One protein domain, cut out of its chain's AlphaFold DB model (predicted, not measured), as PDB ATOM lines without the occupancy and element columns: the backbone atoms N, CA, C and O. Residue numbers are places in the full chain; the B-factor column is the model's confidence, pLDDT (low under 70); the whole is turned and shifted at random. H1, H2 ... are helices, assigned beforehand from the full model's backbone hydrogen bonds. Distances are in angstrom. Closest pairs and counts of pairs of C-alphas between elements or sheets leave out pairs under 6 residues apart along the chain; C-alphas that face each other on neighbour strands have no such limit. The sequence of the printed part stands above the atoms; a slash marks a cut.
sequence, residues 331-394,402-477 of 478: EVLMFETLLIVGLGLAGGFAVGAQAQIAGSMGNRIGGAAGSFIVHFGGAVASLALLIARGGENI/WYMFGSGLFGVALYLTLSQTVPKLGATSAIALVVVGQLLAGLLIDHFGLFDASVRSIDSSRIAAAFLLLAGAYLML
ATOM      1  N   GLU A 331      45.313  22.511  22.981       57.62
ATOM      2  CA  GLU A 331      44.744  23.216  21.824       57.62
ATOM      3  C   GLU A 331      45.112  22.535  20.501       57.62
ATOM      4  O   GLU A 331      44.223  22.265  19.703       57.62
ATOM      5  N   VAL A 332      46.377  22.149  20.296       64.50
ATOM      6  CA  VAL A 332      46.822  21.417  19.096       64.50
ATOM      7  C   VAL A 332      46.206  20.018  19.017       64.50
ATOM      8  O   VAL A 332      45.752  19.625  17.948       64.50
ATOM      9  N   LEU A 333      46.126  19.263  20.121       66.00
ATOM     10  CA  LEU A 333      45.492  17.935  20.118       66.00
ATOM     11  C   LEU A 333      43.974  18.033  19.892       66.00
ATOM     12  O   LEU A 333      43.388  17.197  19.203       66.00
ATOM     13  N   MET A 334      43.332  19.056  20.459       75.19
ATOM     14  CA  MET A 334      41.919  19.356  20.247       75.19
ATOM     15  C   MET A 334      41.680  19.809  18.806       75.19
ATOM     16  O   MET A 334      40.714  19.357  18.209       75.19
ATOM     17  N   PHE A 335      42.580  20.597  18.216       79.62
ATOM     18  CA  PHE A 335      42.540  20.998  16.811       79.62
ATOM     19  C   PHE A 335      42.749  19.810  15.859       79.62
ATOM     20  O   PHE A 335      41.932  19.619  14.967       79.62
ATOM     21  N   GLU A 336      43.747  18.943  16.081       78.62
ATOM     22  CA  GLU A 336      43.908  17.690  15.319       78.62
ATOM     23  C   GLU A 336      42.655  16.804  15.439       78.62
ATOM     24  O   GLU A 336      42.172  16.266  14.443       78.62
ATOM     25  N   THR A 337      42.077  16.689  16.640       82.94
ATOM     26  CA  THR A 337      40.846  15.911  16.857       82.94
ATOM     27  C   THR A 337      39.644  16.548  16.156       82.94
ATOM     28  O   THR A 337      38.875  15.837  15.515       82.94
ATOM     29  N   LEU A 338      39.493  17.873  16.222       85.56
ATOM     30  CA  LEU A 338      38.442  18.631  15.533       85.56
ATOM     31  C   LEU A 338      38.586  18.547  14.011       85.56
ATOM     32  O   LEU A 338      37.572  18.430  13.331       85.56
ATOM     33  N   LEU A 339      39.809  18.533  13.471       88.88
ATOM     34  CA  LEU A 339      40.058  18.292  12.049       88.88
ATOM     35  C   LEU A 339      39.661  16.869  11.640       88.88
ATOM     36  O   LEU A 339      38.997  16.701  10.622       88.88
ATOM     37  N   ILE A 340      40.003  15.848  12.431       88.81
ATOM     38  CA  ILE A 340      39.599  14.457  12.156       88.81
ATOM     39  C   ILE A 340      38.070  14.305  12.233       88.81
ATOM     40  O   ILE A 340      37.472  13.676  11.361       88.81
ATOM     41  N   VAL A 341      37.425  14.913  13.233       88.88
ATOM     42  CA  VAL A 341      35.957  14.948  13.353       88.88
ATOM     43  C   VAL A 341      35.333  15.704  12.177       88.88
ATOM     44  O   VAL A 341      34.383  15.206  11.582       88.88
ATOM     45  N   GLY A 342      35.889  16.851  11.787       90.38
ATOM     46  CA  GLY A 342      35.434  17.647  10.644       90.38
ATOM     47  C   GLY A 342      35.555  16.903   9.312       90.38
ATOM     48  O   GLY A 342      34.610  16.906   8.529       90.38
ATOM     49  N   LEU A 343      36.662  16.189   9.084       91.12
ATOM     50  CA  LEU A 343      36.834  15.295   7.933       91.12
ATOM     51  C   LEU A 343      35.823  14.139   7.955       91.12
ATOM     52  O   LEU A 343      35.267  13.797   6.914       91.12
ATOM     53  N   GLY A 344      35.539  13.571   9.131       88.06
ATOM     54  CA  GLY A 344      34.498  12.553   9.304       88.06
ATOM     55  C   GLY A 344      33.095  13.075   8.973       88.06
ATOM     56  O   GLY A 344      32.347  12.409   8.259       88.06
ATOM     57  N   LEU A 345      32.754  14.285   9.424       90.94
ATOM     58  CA  LEU A 345      31.484  14.951   9.114       90.94
ATOM     59  C   LEU A 345      31.369  15.300   7.621       90.94
ATOM     60  O   LEU A 345      30.329  15.043   7.017       90.94
ATOM     61  N   ALA A 346      32.439  15.814   7.007       92.62
ATOM     62  CA  ALA A 346      32.490  16.088   5.572       92.62
ATOM     63  C   ALA A 346      32.344  14.803   4.736       92.62
ATOM     64  O   ALA A 346      31.601  14.787   3.755       92.62
ATOM     65  N   GLY A 347      32.983  13.706   5.157       89.88
ATOM     66  CA  GLY A 347      32.803  12.383   4.557       89.88
ATOM     67  C   GLY A 347      31.367  11.867   4.692       89.88
ATOM     68  O   GLY A 347      30.791  11.401   3.712       89.88
ATOM     69  N   GLY A 348      30.753  12.015   5.870       88.38
ATOM     70  CA  GLY A 348      29.347  11.661   6.098       88.38
ATOM     71  C   GLY A 348      28.381  12.456   5.213       88.38
ATOM     72  O   GLY A 348      27.480  11.873   4.611       88.38
ATOM     73  N   PHE A 349      28.608  13.765   5.062       91.50
ATOM     74  CA  PHE A 349      27.850  14.610   4.135       91.50
ATOM     75  C   PHE A 349      28.015  14.153   2.678       91.50
ATOM     76  O   PHE A 349      27.020  14.001   1.970       91.50
ATOM     77  N   ALA A 350      29.248  13.869   2.243       90.62
ATOM     78  CA  ALA A 350      29.526  13.390   0.890       90.62
ATOM     79  C   ALA A 350      28.825  12.051   0.590       90.62
ATOM     80  O   ALA A 350      28.200  11.915  -0.461       90.62
ATOM     81  N   VAL A 351      28.847  11.095   1.527       89.69
ATOM     82  CA  VAL A 351      28.128   9.813   1.402       89.69
ATOM     83  C   VAL A 351      26.608  10.023   1.355       89.69
ATOM     84  O   VAL A 351      25.930   9.399   0.538       89.69
ATOM     85  N   GLY A 352      26.063  10.931   2.172       88.38
ATOM     86  CA  GLY A 352      24.634  11.268   2.152       88.38
ATOM     87  C   GLY A 352      24.180  11.910   0.835       88.38
ATOM     88  O   GLY A 352      23.150  11.525   0.278       88.38
ATOM     89  N   ALA A 353      24.977  12.832   0.288       91.00
ATOM     90  CA  ALA A 353      24.735  13.427  -1.025       91.00
ATOM     91  C   ALA A 353      24.856  12.385  -2.155       91.00
ATOM     92  O   ALA A 353      23.997  12.319  -3.038       91.00
ATOM     93  N   GLN A 354      25.872  11.516  -2.097       91.44
ATOM     94  CA  GLN A 354      26.054  10.421  -3.052       91.44
ATOM     95  C   GLN A 354      24.859   9.457  -3.052       91.44
ATOM     96  O   GLN A 354      24.440   9.034  -4.126       91.44
ATOM     97  N   ALA A 355      24.281   9.133  -1.892       90.62
ATOM     98  CA  ALA A 355      23.111   8.255  -1.799       90.62
ATOM     99  C   ALA A 355      21.894   8.803  -2.569       90.62
ATOM    100  O   ALA A 355      21.252   8.061  -3.314       90.62
ATOM    101  N   GLN A 356      21.617  10.107  -2.453       90.69
ATOM    102  CA  GLN A 356      20.546  10.772  -3.208       90.69
ATOM    103  C   GLN A 356      20.791  10.722  -4.722       90.69
ATOM    104  O   GLN A 356      19.895  10.376  -5.498       90.69
ATOM    105  N   ILE A 357      22.023  11.016  -5.148       92.94
ATOM    106  CA  ILE A 357      22.423  10.956  -6.561       92.94
ATOM    107  C   ILE A 357      22.317   9.513  -7.085       92.94
ATOM    108  O   ILE A 357      21.790   9.303  -8.176       92.94
ATOM    109  N   ALA A 358      22.730   8.515  -6.298       92.38
ATOM    110  CA  ALA A 358      22.671   7.098  -6.656       92.38
ATOM    111  C   ALA A 358      21.234   6.575  -6.832       92.38
ATOM    112  O   ALA A 358      20.964   5.825  -7.777       92.38
ATOM    113  N   GLY A 359      20.306   6.993  -5.961       91.62
ATOM    114  CA  GLY A 359      18.874   6.701  -6.092       91.62
ATOM    115  C   GLY A 359      18.253   7.367  -7.324       91.62
ATOM    116  O   GLY A 359      17.638   6.696  -8.153       91.62
ATOM    117  N   SER A 360      18.477   8.674  -7.495       92.19
ATOM    118  CA  SER A 360      17.973   9.442  -8.647       92.19
ATOM    119  C   SER A 360      18.491   8.897  -9.983       92.19
ATOM    120  O   SER A 360      17.720   8.707 -10.924       92.19
ATOM    121  N   MET A 361      19.786   8.584 -10.066       91.69
ATOM    122  CA  MET A 361      20.398   8.013 -11.266       91.69
ATOM    123  C   MET A 361      19.940   6.569 -11.511       91.69
ATOM    124  O   MET A 361      19.710   6.194 -12.660       91.69
ATOM    125  N   GLY A 362      19.708   5.794 -10.446       91.56
ATOM    126  CA  GLY A 362      19.098   4.463 -10.511       91.56
ATOM    127  C   GLY A 362      17.758   4.448 -11.239       91.56
ATOM    128  O   GLY A 362      17.572   3.650 -12.154       91.56
ATOM    129  N   ASN A 363      16.873   5.387 -10.898       90.75
ATOM    130  CA  ASN A 363      15.565   5.536 -11.545       90.75
ATOM    131  C   ASN A 363      15.639   6.025 -13.002       90.75
ATOM    132  O   ASN A 363      14.700   5.800 -13.759       90.75
ATOM    133  N   ARG A 364      16.710   6.730 -13.395       94.31
ATOM    134  CA  ARG A 364      16.826   7.374 -14.719       94.31
ATOM    135  C   ARG A 364      17.502   6.504 -15.774       94.31
ATOM    136  O   ARG A 364      17.080   6.527 -16.922       94.31
ATOM    137  N   ILE A 365      18.564   5.789 -15.399       94.50
ATOM    138  CA  ILE A 365      19.398   5.006 -16.333       94.50
ATOM    139  C   ILE A 365      19.662   3.568 -15.856       94.50
ATOM    140  O   ILE A 365      20.407   2.830 -16.495       94.50
ATOM    141  N   GLY A 366      19.068   3.158 -14.734       92.88
ATOM    142  CA  GLY A 366      19.297   1.856 -14.114       92.88
ATOM    143  C   GLY A 366      20.513   1.837 -13.182       92.88
ATOM    144  O   GLY A 366      21.558   2.441 -13.443       92.88
ATOM    145  N   GLY A 367      20.392   1.097 -12.075       91.06
ATOM    146  CA  GLY A 367      21.424   1.044 -11.034       91.06
ATOM    147  C   GLY A 367      22.783   0.526 -11.518       91.06
ATOM    148  O   GLY A 367      23.812   1.039 -11.091       91.06
ATOM    149  N   ALA A 368      22.808  -0.433 -12.452       93.31
ATOM    150  CA  ALA A 368      24.050  -0.976 -13.007       93.31
ATOM    151  C   ALA A 368      24.822   0.056 -13.852       93.31
ATOM    152  O   ALA A 368      26.017   0.253 -13.630       93.31
ATOM    153  N   ALA A 369      24.142   0.767 -14.760       94.62
ATOM    154  CA  ALA A 369      24.761   1.810 -15.582       94.62
ATOM    155  C   ALA A 369      25.221   3.003 -14.728       94.62
ATOM    156  O   ALA A 369      26.354   3.464 -14.868       94.62
ATOM    157  N   GLY A 370      24.393   3.440 -13.770       95.00
ATOM    158  CA  GLY A 370      24.785   4.461 -12.795       95.00
ATOM    159  C   GLY A 370      26.004   4.045 -11.963       95.00
ATOM    160  O   GLY A 370      26.914   4.849 -11.762       95.00
ATOM    161  N   SER A 371      26.072   2.776 -11.543       94.94
ATOM    162  CA  SER A 371      27.227   2.239 -10.814       94.94
ATOM    163  C   SER A 371      28.493   2.289 -11.664       94.94
ATOM    164  O   SER A 371      29.526   2.737 -11.171       94.94
ATOM    165  N   PHE A 372      28.423   1.875 -12.933       95.69
ATOM    166  CA  PHE A 372      29.561   1.934 -13.851       95.69
ATOM    167  C   PHE A 372      30.086   3.367 -14.014       95.69
ATOM    168  O   PHE A 372      31.275   3.603 -13.810       95.69
ATOM    169  N   ILE A 373      29.202   4.335 -14.286       94.81
ATOM    170  CA  ILE A 373      29.576   5.748 -14.471       94.81
ATOM    171  C   ILE A 373      30.252   6.318 -13.214       94.81
ATOM    172  O   ILE A 373      31.303   6.952 -13.315       94.81
ATOM    173  N   VAL A 374      29.693   6.066 -12.025       94.06
ATOM    174  CA  VAL A 374      30.239   6.595 -10.761       94.06
ATOM    175  C   VAL A 374      31.585   5.970 -10.413       94.06
ATOM    176  O   VAL A 374      32.500   6.691 -10.015       94.06
ATOM    177  N   HIS A 375      31.748   4.658 -10.597       94.69
ATOM    178  CA  HIS A 375      33.022   3.994 -10.309       94.69
ATOM    179  C   HIS A 375      34.097   4.338 -11.348       94.69
ATOM    180  O   HIS A 375      35.252   4.516 -10.971       94.69
ATOM    181  N   PHE A 376      33.733   4.520 -12.622       95.69
ATOM    182  CA  PHE A 376      34.657   4.997 -13.652       95.69
ATOM    183  C   PHE A 376      35.110   6.442 -13.386       95.69
ATOM    184  O   PHE A 376      36.310   6.717 -13.365       95.69
ATOM    185  N   GLY A 377      34.178   7.355 -13.089       95.19
ATOM    186  CA  GLY A 377      34.508   8.730 -12.699       95.19
ATOM    187  C   GLY A 377      35.363   8.792 -11.426       95.19
ATOM    188  O   GLY A 377      36.345   9.532 -11.373       95.19
ATOM    189  N   GLY A 378      35.052   7.951 -10.433       94.25
ATOM    190  CA  GLY A 378      35.857   7.779  -9.223       94.25
ATOM    191  C   GLY A 378      37.270   7.261  -9.511       94.25
ATOM    192  O   GLY A 378      38.232   7.783  -8.949       94.25
ATOM    193  N   ALA A 379      37.421   6.301 -10.428       95.00
ATOM    194  CA  ALA A 379      38.725   5.797 -10.857       95.00
ATOM    195  C   ALA A 379      39.566   6.904 -11.517       95.00
ATOM    196  O   ALA A 379      40.707   7.119 -11.103       95.00
ATOM    197  N   VAL A 380      38.992   7.671 -12.453       97.12
ATOM    198  CA  VAL A 380      39.665   8.817 -13.100       97.12
ATOM    199  C   VAL A 380      40.082   9.876 -12.072       97.12
ATOM    200  O   VAL A 380      41.232  10.318 -12.075       97.12
ATOM    201  N   ALA A 381      39.195  10.239 -11.140       95.69
ATOM    202  CA  ALA A 381      39.512  11.189 -10.072       95.69
ATOM    203  C   ALA A 381      40.621  10.670  -9.132       95.69
ATOM    204  O   ALA A 381      41.516  11.426  -8.747       95.69
ATOM    205  N   SER A 382      40.606   9.375  -8.798       93.62
ATOM    206  CA  SER A 382      41.642   8.747  -7.966       93.62
ATOM    207  C   SER A 382      43.007   8.696  -8.665       93.62
ATOM    208  O   SER A 382      44.026   8.945  -8.023       93.62
ATOM    209  N   LEU A 383      43.033   8.473  -9.984       94.38
ATOM    210  CA  LEU A 383      44.251   8.503 -10.793       94.38
ATOM    211  C   LEU A 383      44.842   9.920 -10.856       94.38
ATOM    212  O   LEU A 383      46.045  10.091 -10.658       94.38
ATOM    213  N   ALA A 384      44.004  10.940 -11.056       95.62
ATOM    214  CA  ALA A 384      44.441  12.336 -11.017       95.62
ATOM    215  C   ALA A 384      45.037  12.711  -9.645       95.62
ATOM    216  O   ALA A 384      46.093  13.343  -9.582       95.62
ATOM    217  N   LEU A 385      44.414  12.265  -8.547       94.81
ATOM    218  CA  LEU A 385      44.924  12.475  -7.187       94.81
ATOM    219  C   LEU A 385      46.257  11.747  -6.940       94.81
ATOM    220  O   LEU A 385      47.158  12.322  -6.328       94.81
ATOM    221  N   LEU A 386      46.399  10.513  -7.428       94.25
ATOM    222  CA  LEU A 386      47.633   9.727  -7.335       94.25
ATOM    223  C   LEU A 386      48.797  10.424  -8.056       94.25
ATOM    224  O   LEU A 386      49.884  10.558  -7.491       94.25
ATOM    225  N   ILE A 387      48.558  10.919  -9.276       94.25
ATOM    226  CA  ILE A 387      49.545  11.680 -10.056       94.25
ATOM    227  C   ILE A 387      49.912  12.979  -9.322       94.25
ATOM    228  O   ILE A 387      51.096  13.262  -9.137       94.25
ATOM    229  N   ALA A 388      48.922  13.728  -8.824       95.38
ATOM    230  CA  ALA A 388      49.140  14.971  -8.076       95.38
ATOM    231  C   ALA A 388      49.943  14.782  -6.770       95.38
ATOM    232  O   ALA A 388      50.549  15.733  -6.278       95.38
ATOM    233  N   ARG A 389      49.975  13.563  -6.216       93.69
ATOM    234  CA  ARG A 389      50.776  13.193  -5.034       93.69
ATOM    235  C   ARG A 389      52.107  12.511  -5.364       93.69
ATOM    236  O   ARG A 389      52.783  12.031  -4.456       93.69
ATOM    237  N   GLY A 390      52.502  12.466  -6.636       90.00
ATOM    238  CA  GLY A 390      53.775  11.875  -7.058       90.00
ATOM    239  C   GLY A 390      53.806  10.343  -7.012       90.00
ATOM    240  O   GLY A 390      54.879   9.769  -6.853       90.00
ATOM    241  N   GLY A 391      52.652   9.679  -7.132       81.50
ATOM    242  CA  GLY A 391      52.545   8.219  -7.269       81.50
ATOM    243  C   GLY A 391      52.537   7.407  -5.967       81.50
ATOM    244  O   GLY A 391      52.276   6.207  -6.028       81.50
ATOM    245  N   GLU A 392      52.780   8.039  -4.810       87.19
ATOM    246  CA  GLU A 392      52.899   7.388  -3.489       87.19
ATOM    247  C   GLU A 392      53.768   6.092  -3.542       87.19
ATOM    248  O   GLU A 392      54.649   5.956  -4.394       87.19
ATOM    249  N   ASN A 393      53.581   5.126  -2.633       88.75
ATOM    250  CA  ASN A 393      54.349   3.865  -2.625       88.75
ATOM    251  C   ASN A 393      53.717   2.782  -3.528       88.75
ATOM    252  O   ASN A 393      53.635   1.613  -3.142       88.75
ATOM    253  N   ILE A 394      53.254   3.132  -4.736       86.00
ATOM    254  CA  ILE A 394      52.522   2.183  -5.600       86.00
ATOM    255  C   ILE A 394      53.334   0.931  -5.979       86.00
ATOM    256  O   ILE A 394      52.755  -0.105  -6.287       86.00
ATOM    257  N   TRP A 402      45.709 -10.537  -1.621       87.88
ATOM    258  CA  TRP A 402      44.787 -10.481  -2.765       87.88
ATOM    259  C   TRP A 402      43.391  -9.923  -2.419       87.88
ATOM    260  O   TRP A 402      42.775  -9.240  -3.235       87.88
ATOM    261  N   TYR A 403      42.907 -10.153  -1.193       86.88
ATOM    262  CA  TYR A 403      41.595  -9.680  -0.742       86.88
ATOM    263  C   TYR A 403      41.488  -8.146  -0.689       86.88
ATOM    264  O   TYR A 403      40.383  -7.613  -0.786       86.88
ATOM    265  N   MET A 404      42.607  -7.418  -0.566       89.69
ATOM    266  CA  MET A 404      42.599  -5.951  -0.507       89.69
ATOM    267  C   MET A 404      42.150  -5.329  -1.836       89.69
ATOM    268  O   MET A 404      41.418  -4.339  -1.835       89.69
ATOM    269  N   PHE A 405      42.498  -5.953  -2.966       88.25
ATOM    270  CA  PHE A 405      42.053  -5.528  -4.298       88.25
ATOM    271  C   PHE A 405      40.542  -5.724  -4.504       88.25
ATOM    272  O   PHE A 405      39.917  -4.978  -5.253       88.25
ATOM    273  N   GLY A 406      39.927  -6.670  -3.783       88.25
ATOM    274  CA  GLY A 406      38.479  -6.892  -3.794       88.25
ATOM    275  C   GLY A 406      37.658  -5.783  -3.120       88.25
ATOM    276  O   GLY A 406      36.441  -5.752  -3.283       88.25
ATOM    277  N   SER A 407      38.293  -4.852  -2.397       87.88
ATOM    278  CA  SER A 407      37.595  -3.810  -1.625       87.88
ATOM    279  C   SER A 407      36.675  -2.910  -2.465       87.88
ATOM    280  O   SER A 407      35.617  -2.500  -1.983       87.88
ATOM    281  N   GLY A 408      37.007  -2.671  -3.740       88.56
ATOM    282  CA  GLY A 408      36.164  -1.908  -4.670       88.56
ATOM    283  C   GLY A 408      34.784  -2.534  -4.926       88.56
ATOM    284  O   GLY A 408      33.821  -1.809  -5.177       88.56
ATOM    285  N   LEU A 409      34.644  -3.859  -4.781       91.19
ATOM    286  CA  LEU A 409      33.362  -4.556  -4.949       91.19
ATOM    287  C   LEU A 409      32.340  -4.157  -3.874       91.19
ATOM    288  O   LEU A 409      31.145  -4.094  -4.161       91.19
ATOM    289  N   PHE A 410      32.791  -3.812  -2.662       91.44
ATOM    290  CA  PHE A 410      31.901  -3.301  -1.615       91.44
ATOM    291  C   PHE A 410      31.336  -1.916  -1.966       91.44
ATOM    292  O   PHE A 410      30.195  -1.625  -1.614       91.44
ATOM    293  N   GLY A 411      32.086  -1.091  -2.708       91.69
ATOM    294  CA  GLY A 411      31.598   0.181  -3.251       91.69
ATOM    295  C   GLY A 411      30.468  -0.020  -4.264       91.69
ATOM    296  O   GLY A 411      29.425   0.630  -4.165       91.69
ATOM    297  N   VAL A 412      30.625  -0.995  -5.166       94.31
ATOM    298  CA  VAL A 412      29.595  -1.377  -6.150       94.31
ATOM    299  C   VAL A 412      28.347  -1.919  -5.450       94.31
ATOM    300  O   VAL A 412      27.240  -1.465  -5.732       94.31
ATOM    301  N   ALA A 413      28.511  -2.835  -4.490       94.06
ATOM    302  CA  ALA A 413      27.395  -3.392  -3.724       94.06
ATOM    303  C   ALA A 413      26.639  -2.312  -2.927       94.06
ATOM    304  O   ALA A 413      25.403  -2.278  -2.941       94.06
ATOM    305  N   LEU A 414      27.363  -1.389  -2.282       93.44
ATOM    306  CA  LEU A 414      26.784  -0.246  -1.574       93.44
ATOM    307  C   LEU A 414      26.018   0.678  -2.528       93.44
ATOM    308  O   LEU A 414      24.878   1.043  -2.237       93.44
ATOM    309  N   TYR A 415      26.607   1.024  -3.676       94.69
ATOM    310  CA  TYR A 415      25.960   1.871  -4.674       94.69
ATOM    311  C   TYR A 415      24.664   1.237  -5.190       94.69
ATOM    312  O   TYR A 415      23.627   1.896  -5.194       94.69
ATOM    313  N   LEU A 416      24.697  -0.042  -5.582       94.31
ATOM    314  CA  LEU A 416      23.514  -0.763  -6.066       94.31
ATOM    315  C   LEU A 416      22.422  -0.848  -4.995       94.31
ATOM    316  O   LEU A 416      21.250  -0.646  -5.311       94.31
ATOM    317  N   THR A 417      22.804  -1.067  -3.733       93.12
ATOM    318  CA  THR A 417      21.871  -1.046  -2.598       93.12
ATOM    319  C   THR A 417      21.185   0.314  -2.500       93.12
ATOM    320  O   THR A 417      19.961   0.376  -2.567       93.12
ATOM    321  N   LEU A 418      21.949   1.412  -2.421       93.56
ATOM    322  CA  LEU A 418      21.410   2.778  -2.348       93.56
ATOM    323  C   LEU A 418      20.533   3.120  -3.560       93.56
ATOM    324  O   LEU A 418      19.459   3.698  -3.409       93.56
ATOM    325  N   SER A 419      20.952   2.700  -4.753       93.75
ATOM    326  CA  SER A 419      20.222   2.897  -6.004       93.75
ATOM    327  C   SER A 419      18.830   2.244  -5.995       93.75
ATOM    328  O   SER A 419      17.911   2.764  -6.621       93.75
ATOM    329  N   GLN A 420      18.647   1.148  -5.247       91.44
ATOM    330  CA  GLN A 420      17.364   0.449  -5.109       91.44
ATOM    331  C   GLN A 420      16.564   0.841  -3.856       91.44
ATOM    332  O   GLN A 420      15.333   0.783  -3.887       91.44
ATOM    333  N   THR A 421      17.224   1.200  -2.749       92.25
ATOM    334  CA  THR A 421      16.558   1.497  -1.468       92.25
ATOM    335  C   THR A 421      16.125   2.952  -1.350       92.25
ATOM    336  O   THR A 421      15.019   3.203  -0.872       92.25
ATOM    337  N   VAL A 422      16.930   3.909  -1.825       94.12
ATOM    338  CA  VAL A 422      16.622   5.348  -1.732       94.12
ATOM    339  C   VAL A 422      15.308   5.711  -2.446       94.12
ATOM    340  O   VAL A 422      14.505   6.414  -1.832       94.12
ATOM    341  N   PRO A 423      15.000   5.200  -3.660       90.31
ATOM    342  CA  PRO A 423      13.702   5.432  -4.303       90.31
ATOM    343  C   PRO A 423      12.489   4.848  -3.568       90.31
ATOM    344  O   PRO A 423      11.377   5.313  -3.792       90.31
ATOM    345  N   LYS A 424      12.681   3.813  -2.736       90.50
ATOM    346  CA  LYS A 424      11.591   3.055  -2.091       90.50
ATOM    347  C   LYS A 424      11.316   3.488  -0.653       90.50
ATOM    348  O   LYS A 424      10.170   3.473  -0.227       90.50
ATOM    349  N   LEU A 425      12.368   3.825   0.093       88.56
ATOM    350  CA  LEU A 425      12.317   4.134   1.530       88.56
ATOM    351  C   LEU A 425      12.579   5.619   1.830       88.56
ATOM    352  O   LEU A 425      12.571   6.025   2.988       88.56
ATOM    353  N   GLY A 426      12.882   6.419   0.803       87.25
ATOM    354  CA  GLY A 426      13.500   7.729   0.978       87.25
ATOM    355  C   GLY A 426      14.963   7.619   1.426       87.25
ATOM    356  O   GLY A 426      15.419   6.607   1.967       87.25
ATOM    357  N   ALA A 427      15.741   8.676   1.195       85.50
ATOM    358  CA  ALA A 427      17.176   8.634   1.473       85.50
ATOM    359  C   ALA A 427      17.504   8.523   2.965       85.50
ATOM    360  O   ALA A 427      18.422   7.795   3.325       85.50
ATOM    361  N   THR A 428      16.765   9.213   3.836       88.56
ATOM    362  CA  THR A 428      17.071   9.277   5.272       88.56
ATOM    363  C   THR A 428      17.031   7.887   5.912       88.56
ATOM    364  O   THR A 428      17.982   7.488   6.586       88.56
ATOM    365  N   SER A 429      15.980   7.113   5.635       90.12
ATOM    366  CA  SER A 429      15.790   5.765   6.183       90.12
ATOM    367  C   SER A 429      16.680   4.726   5.487       90.12
ATOM    368  O   SER A 429      17.216   3.836   6.149       90.12
ATOM    369  N   ALA A 430      16.946   4.884   4.182       90.88
ATOM    370  CA  ALA A 430      17.930   4.068   3.463       90.88
ATOM    371  C   ALA A 430      19.366   4.254   4.003       90.88
ATOM    372  O   ALA A 430      20.073   3.270   4.227       90.88
ATOM    373  N   ILE A 431      19.792   5.496   4.264       89.31
ATOM    374  CA  ILE A 431      21.105   5.804   4.853       89.31
ATOM    375  C   ILE A 431      21.187   5.267   6.287       89.31
ATOM    376  O   ILE A 431      22.197   4.663   6.642       89.31
ATOM    377  N   ALA A 432      20.135   5.421   7.100       90.06
ATOM    378  CA  ALA A 432      20.110   4.896   8.468       90.06
ATOM    379  C   ALA A 432      20.310   3.369   8.513       90.06
ATOM    380  O   ALA A 432      21.143   2.882   9.281       90.06
ATOM    381  N   LEU A 433      19.624   2.621   7.642       89.88
ATOM    382  CA  LEU A 433      19.814   1.173   7.486       89.88
ATOM    383  C   LEU A 433      21.249   0.805   7.078       89.88
ATOM    384  O   LEU A 433      21.840  -0.113   7.650       89.88
ATOM    385  N   VAL A 434      21.831   1.538   6.125       91.19
ATOM    386  CA  VAL A 434      23.226   1.341   5.699       91.19
ATOM    387  C   VAL A 434      24.202   1.596   6.851       91.19
ATOM    388  O   VAL A 434      25.101   0.783   7.067       91.19
ATOM    389  N   VAL A 435      24.015   2.669   7.624       90.75
ATOM    390  CA  VAL A 435      24.864   2.999   8.783       90.75
ATOM    391  C   VAL A 435      24.769   1.920   9.866       90.75
ATOM    392  O   VAL A 435      25.798   1.507  10.403       90.75
ATOM    393  N   VAL A 436      23.573   1.392  10.146       91.19
ATOM    394  CA  VAL A 436      23.398   0.239  11.049       91.19
ATOM    395  C   VAL A 436      24.187  -0.975  10.548       91.19
ATOM    396  O   VAL A 436      24.959  -1.555  11.314       91.19
ATOM    397  N   GLY A 437      24.059  -1.332   9.266       91.19
ATOM    398  CA  GLY A 437      24.795  -2.453   8.671       91.19
ATOM    399  C   GLY A 437      26.317  -2.278   8.735       91.19
ATOM    400  O   GLY A 437      27.031  -3.199   9.138       91.19
ATOM    401  N   GLN A 438      26.816  -1.080   8.418       91.56
ATOM    402  CA  GLN A 438      28.238  -0.725   8.510       91.56
ATOM    403  C   GLN A 438      28.775  -0.849   9.943       91.56
ATOM    404  O   GLN A 438      29.880  -1.353  10.145       91.56
ATOM    405  N   LEU A 439      28.000  -0.427  10.946       90.06
ATOM    406  CA  LEU A 439      28.413  -0.482  12.349       90.06
ATOM    407  C   LEU A 439      28.375  -1.909  12.913       90.06
ATOM    408  O   LEU A 439      29.290  -2.286  13.645       90.06
ATOM    409  N   LEU A 440      27.393  -2.730  12.527       89.50
ATOM    410  CA  LEU A 440      27.369  -4.158  12.870       89.50
ATOM    411  C   LEU A 440      28.552  -4.909  12.239       89.50
ATOM    412  O   LEU A 440      29.260  -5.633  12.941       89.50
ATOM    413  N   ALA A 441      28.830  -4.682  10.951       89.88
ATOM    414  CA  ALA A 441      30.001  -5.245  10.278       89.88
ATOM    415  C   ALA A 441      31.312  -4.784  10.940       89.88
ATOM    416  O   ALA A 441      32.193  -5.601  11.207       89.88
ATOM    417  N   GLY A 442      31.418  -3.495  11.282       90.19
ATOM    418  CA  GLY A 442      32.561  -2.934  12.001       90.19
ATOM    419  C   GLY A 442      32.781  -3.571  13.376       90.19
ATOM    420  O   GLY A 442      33.923  -3.862  13.725       90.19
ATOM    421  N   LEU A 443      31.715  -3.851  14.137       89.56
ATOM    422  CA  LEU A 443      31.809  -4.555  15.422       89.56
ATOM    423  C   LEU A 443      32.298  -6.001  15.264       89.56
ATOM    424  O   LEU A 443      33.121  -6.438  16.066       89.56
ATOM    425  N   LEU A 444      31.838  -6.721  14.236       89.69
ATOM    426  CA  LEU A 444      32.305  -8.081  13.937       89.69
ATOM    427  C   LEU A 444      33.785  -8.089  13.514       89.69
ATOM    428  O   LEU A 444      34.559  -8.902  14.018       89.69
ATOM    429  N   ILE A 445      34.197  -7.154  12.653       90.44
ATOM    430  CA  ILE A 445      35.594  -7.004  12.209       90.44
ATOM    431  C   ILE A 445      36.515  -6.646  13.387       90.44
ATOM    432  O   ILE A 445      37.525  -7.324  13.579       90.44
ATOM    433  N   ASP A 446      36.150  -5.650  14.211       90.31
ATOM    434  CA  ASP A 446      36.891  -5.270  15.429       90.31
ATOM    435  C   ASP A 446      36.998  -6.460  16.410       90.31
ATOM    436  O   ASP A 446      38.033  -6.632  17.053       90.31
ATOM    437  N   HIS A 447      35.945  -7.279  16.538       87.88
ATOM    438  CA  HIS A 447      35.900  -8.394  17.488       87.88
ATOM    439  C   HIS A 447      36.782  -9.575  17.075       87.88
ATOM    440  O   HIS A 447      37.545 -10.081  17.899       87.88
ATOM    441  N   PHE A 448      36.690  -9.997  15.812       89.38
ATOM    442  CA  PHE A 448      37.438 -11.141  15.283       89.38
ATOM    443  C   PHE A 448      38.839 -10.773  14.762       89.38
ATOM    444  O   PHE A 448      39.628 -11.671  14.481       89.38
ATOM    445  N   GLY A 449      39.172  -9.481  14.637       86.38
ATOM    446  CA  GLY A 449      40.455  -9.027  14.083       86.38
ATOM    447  C   GLY A 449      40.596  -9.286  12.582       86.38
ATOM    448  O   GLY A 449      41.698  -9.536  12.092       86.38
ATOM    449  N   LEU A 450      39.480  -9.282  11.845       87.50
ATOM    450  CA  LEU A 450      39.481  -9.552  10.405       87.50
ATOM    451  C   LEU A 450      40.285  -8.478   9.651       87.50
ATOM    452  O   LEU A 450      40.302  -7.316  10.047       87.50
ATOM    453  N   PHE A 451      40.927  -8.866   8.546       85.81
ATOM    454  CA  PHE A 451      41.711  -7.967   7.679       85.81
ATOM    455  C   PHE A 451      42.883  -7.240   8.378       85.81
ATOM    456  O   PHE A 451      43.163  -6.086   8.066       85.81
ATOM    457  N   ASP A 452      43.564  -7.910   9.319       81.00
ATOM    458  CA  ASP A 452      44.658  -7.345  10.140       81.00
ATOM    459  C   ASP A 452      44.210  -6.173  11.049       81.00
ATOM    460  O   ASP A 452      45.006  -5.352  11.514       81.00
ATOM    461  N   ALA A 453      42.904  -6.090  11.341       82.00
ATOM    462  CA  ALA A 453      42.359  -5.124  12.286       82.00
ATOM    463  C   ALA A 453      42.819  -5.418  13.723       82.00
ATOM    464  O   ALA A 453      42.889  -6.563  14.175       82.00
ATOM    465  N   SER A 454      43.072  -4.360  14.500       79.75
ATOM    466  CA  SER A 454      43.426  -4.503  15.914       79.75
ATOM    467  C   SER A 454      42.254  -5.095  16.705       79.75
ATOM    468  O   SER A 454      41.268  -4.388  16.924       79.75
ATOM    469  N   VAL A 455      42.388  -6.340  17.176       83.88
ATOM    470  CA  VAL A 455      41.369  -7.027  17.990       83.88
ATOM    471  C   VAL A 455      40.943  -6.150  19.169       83.88
ATOM    472  O   VAL A 455      41.756  -5.761  20.015       83.88
ATOM    473  N   ARG A 456      39.645  -5.856  19.237       82.00
ATOM    474  CA  ARG A 456      38.996  -5.085  20.296       82.00
ATOM    475  C   ARG A 456      37.838  -5.902  20.847       82.00
ATOM    476  O   ARG A 456      36.893  -6.237  20.141       82.00
ATOM    477  N   SER A 457      37.893  -6.186  22.142       80.44
ATOM    478  CA  SER A 457      36.793  -6.825  22.862       80.44
ATOM    479  C   SER A 457      35.510  -5.997  22.739       80.44
ATOM    480  O   SER A 457      35.544  -4.779  22.950       80.44
ATOM    481  N   ILE A 458      34.384  -6.652  22.467       81.62
ATOM    482  CA  ILE A 458      33.065  -6.024  22.547       81.62
ATOM    483  C   ILE A 458      32.793  -5.667  24.017       81.62
ATOM    484  O   ILE A 458      32.716  -6.541  24.874       81.62
ATOM    485  N   ASP A 459      32.681  -4.370  24.301       86.81
ATOM    486  CA  ASP A 459      32.295  -3.838  25.610       86.81
ATOM    487  C   ASP A 459      30.774  -3.620  25.678       86.81
ATOM    488  O   ASP A 459      30.129  -3.390  24.650       86.81
ATOM    489  N   SER A 460      30.194  -3.627  26.882       87.56
ATOM    490  CA  SER A 460      28.747  -3.434  27.070       87.56
ATOM    491  C   SER A 460      28.254  -2.094  26.512       87.56
ATOM    492  O   SER A 460      27.148  -2.018  25.975       87.56
ATOM    493  N   SER A 461      29.103  -1.058  26.537       86.69
ATOM    494  CA  SER A 461      28.829   0.242  25.913       86.69
ATOM    495  C   SER A 461      28.626   0.160  24.393       86.69
ATOM    496  O   SER A 461      27.761   0.849  23.852       86.69
ATOM    497  N   ARG A 462      29.369  -0.713  23.697       84.44
ATOM    498  CA  ARG A 462      29.245  -0.926  22.245       84.44
ATOM    499  C   ARG A 462      27.973  -1.689  21.889       84.44
ATOM    500  O   ARG A 462      27.324  -1.352  20.903       84.44
ATOM    501  N   ILE A 463      27.597  -2.668  22.713       87.75
ATOM    502  CA  ILE A 463      26.337  -3.413  22.568       87.75
ATOM    503  C   ILE A 463      25.147  -2.460  22.751       87.75
ATOM    504  O   ILE A 463      24.267  -2.406  21.896       87.75
ATOM    505  N   ALA A 464      25.155  -1.646  23.812       91.00
ATOM    506  CA  ALA A 464      24.114  -0.647  24.056       91.00
ATOM    507  C   ALA A 464      23.999   0.376  22.910       91.00
ATOM    508  O   ALA A 464      22.892   0.700  22.484       91.00
ATOM    509  N   ALA A 465      25.129   0.841  22.359       87.94
ATOM    510  CA  ALA A 465      25.133   1.728  21.197       87.94
ATOM    511  C   ALA A 465      24.503   1.072  19.952       87.94
ATOM    512  O   ALA A 465      23.692   1.708  19.281       87.94
ATOM    513  N   ALA A 466      24.814  -0.200  19.672       88.06
ATOM    514  CA  ALA A 466      24.215  -0.938  18.559       88.06
ATOM    515  C   ALA A 466      22.687  -1.082  18.711       88.06
ATOM    516  O   ALA A 466      21.957  -0.853  17.747       88.06
ATOM    517  N   PHE A 467      22.192  -1.377  19.919       91.25
ATOM    518  CA  PHE A 467      20.749  -1.419  20.195       91.25
ATOM    519  C   PHE A 467      20.061  -0.062  19.998       91.25
ATOM    520  O   PHE A 467      18.996  -0.009  19.388       91.25
ATOM    521  N   LEU A 468      20.666   1.037  20.463       92.06
ATOM    522  CA  LEU A 468      20.112   2.385  20.272       92.06
ATOM    523  C   LEU A 468      20.036   2.778  18.789       92.06
ATOM    524  O   LEU A 468      19.059   3.393  18.368       92.06
ATOM    525  N   LEU A 469      21.030   2.387  17.987       88.62
ATOM    526  CA  LEU A 469      21.040   2.621  16.541       88.62
ATOM    527  C   LEU A 469      19.982   1.788  15.806       88.62
ATOM    528  O   LEU A 469      19.298   2.316  14.933       88.62
ATOM    529  N   LEU A 470      19.804   0.519  16.188       90.44
ATOM    530  CA  LEU A 470      18.735  -0.339  15.665       90.44
ATOM    531  C   LEU A 470      17.345   0.224  15.999       90.44
ATOM    532  O   LEU A 470      16.490   0.299  15.120       90.44
ATOM    533  N   ALA A 471      17.136   0.677  17.239       92.31
ATOM    534  CA  ALA A 471      15.894   1.326  17.654       92.31
ATOM    535  C   ALA A 471      15.647   2.641  16.891       92.31
ATOM    536  O   ALA A 471      14.529   2.884  16.440       92.31
ATOM    537  N   GLY A 472      16.687   3.456  16.687       91.25
ATOM    538  CA  GLY A 472      16.611   4.675  15.878       91.25
ATOM    539  C   GLY A 472      16.232   4.392  14.423       91.25
ATOM    540  O   GLY A 472      15.295   4.995  13.910       91.25
ATOM    541  N   ALA A 473      16.894   3.430  13.774       89.00
ATOM    542  CA  ALA A 473      16.575   3.041  12.399       89.00
ATOM    543  C   ALA A 473      15.156   2.460  12.268       89.00
ATOM    544  O   ALA A 473      14.461   2.783  11.310       89.00
ATOM    545  N   TYR A 474      14.695   1.667  13.243       90.62
ATOM    546  CA  TYR A 474      13.313   1.177  13.292       90.62
ATOM    547  C   TYR A 474      12.295   2.325  13.385       90.62
ATOM    548  O   TYR A 474      11.317   2.336  12.641       90.62
ATOM    549  N   LEU A 475      12.546   3.326  14.237       91.69
ATOM    550  CA  LEU A 475      11.691   4.515  14.352       91.69
ATOM    551  C   LEU A 475      11.679   5.385  13.084       91.69
ATOM    552  O   LEU A 475      10.718   6.111  12.879       91.69
ATOM    553  N   MET A 476      12.713   5.315  12.240       89.25
ATOM    554  CA  MET A 476      12.778   6.021  10.949       89.25
ATOM    555  C   MET A 476      12.116   5.257   9.789       89.25
ATOM    556  O   MET A 476      12.017   5.790   8.684       89.25
ATOM    557  N   LEU A 477      11.722   3.999  10.004       85.31
ATOM    558  CA  LEU A 477      11.025   3.155   9.025       85.31
ATOM    559  C   LEU A 477       9.516   3.057   9.297       85.31
ATOM    560  O   LEU A 477       8.810   2.381   8.550       85.31
TER     561      LEU A 477
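This is residues 331 to 394 and 402 to 477 of the 478 residues of the protein "Uncharacterized membrane protein YdcZ, DUF606 family" of Ruegeria faecimaris (UniProt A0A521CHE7). Five helices make a splayed fan: the last part of H1, the first of H2, the last of H3 and the first of H4 come together, and from there the helices spread apart, while H5 folds back beside H4. Residues 331 to 350 of H1 stick out as a free arm. The 140 printed residues hold five named helices, H1 to H5 in chain order, and no named strand; the class is all helix. The whole is only just loose, close to compact, with a radius of gyration of the C-alphas of 17.6 A and spans of 45 by 44 by 37 A.

Start at H1, residues 331 to 365, and look at Gly 359: its C-alpha is 4.0 A from that of Ser 419, the closest pair with H3, residues 407 to 425, which H1 touches at a steep tilt of 64 degrees with residues 355 to 363 alone. H1 and H2, residues 367 to 388, form a hairpin, opposite ways at 37 degrees, only just steep; their closest C-alphas, Met 361 and Gly 370, are 5.8 A apart. H4, residues 427 to 448, touches H1 with residues 427 to 431 alone, closest at the C-alphas of Gln 356 and Ala 427, 6.2 A. H5, residues 460 to 475, touches H4 at a shallow tilt of 21 degrees, opposite ways, closest at the C-alphas of Ala 432 and Ala 473, 5.6 A; H5 and H1 are apart. Every O i to N i+4 pair is within hydrogen-bond range in H1, H2, H4 and H5, and 12 of 15 in H3.

Find C-alpha 331 at (44.744, 23.216, 21.824); from there H1 runs 49.3 A. H2 is 31.2 A long, H3 26.7 A, H4 31.5 A, and H5 22.7 A, ending at C-alpha 475 at (11.691, 4.515, 14.352).

Residues 395 to 401 are not printed, and C-alphas 394 and 402 are 15.1 A apart across this cut. The link from H4 to H5 is long, with 11 residues; residues 331 to 333 have pLDDT under 70.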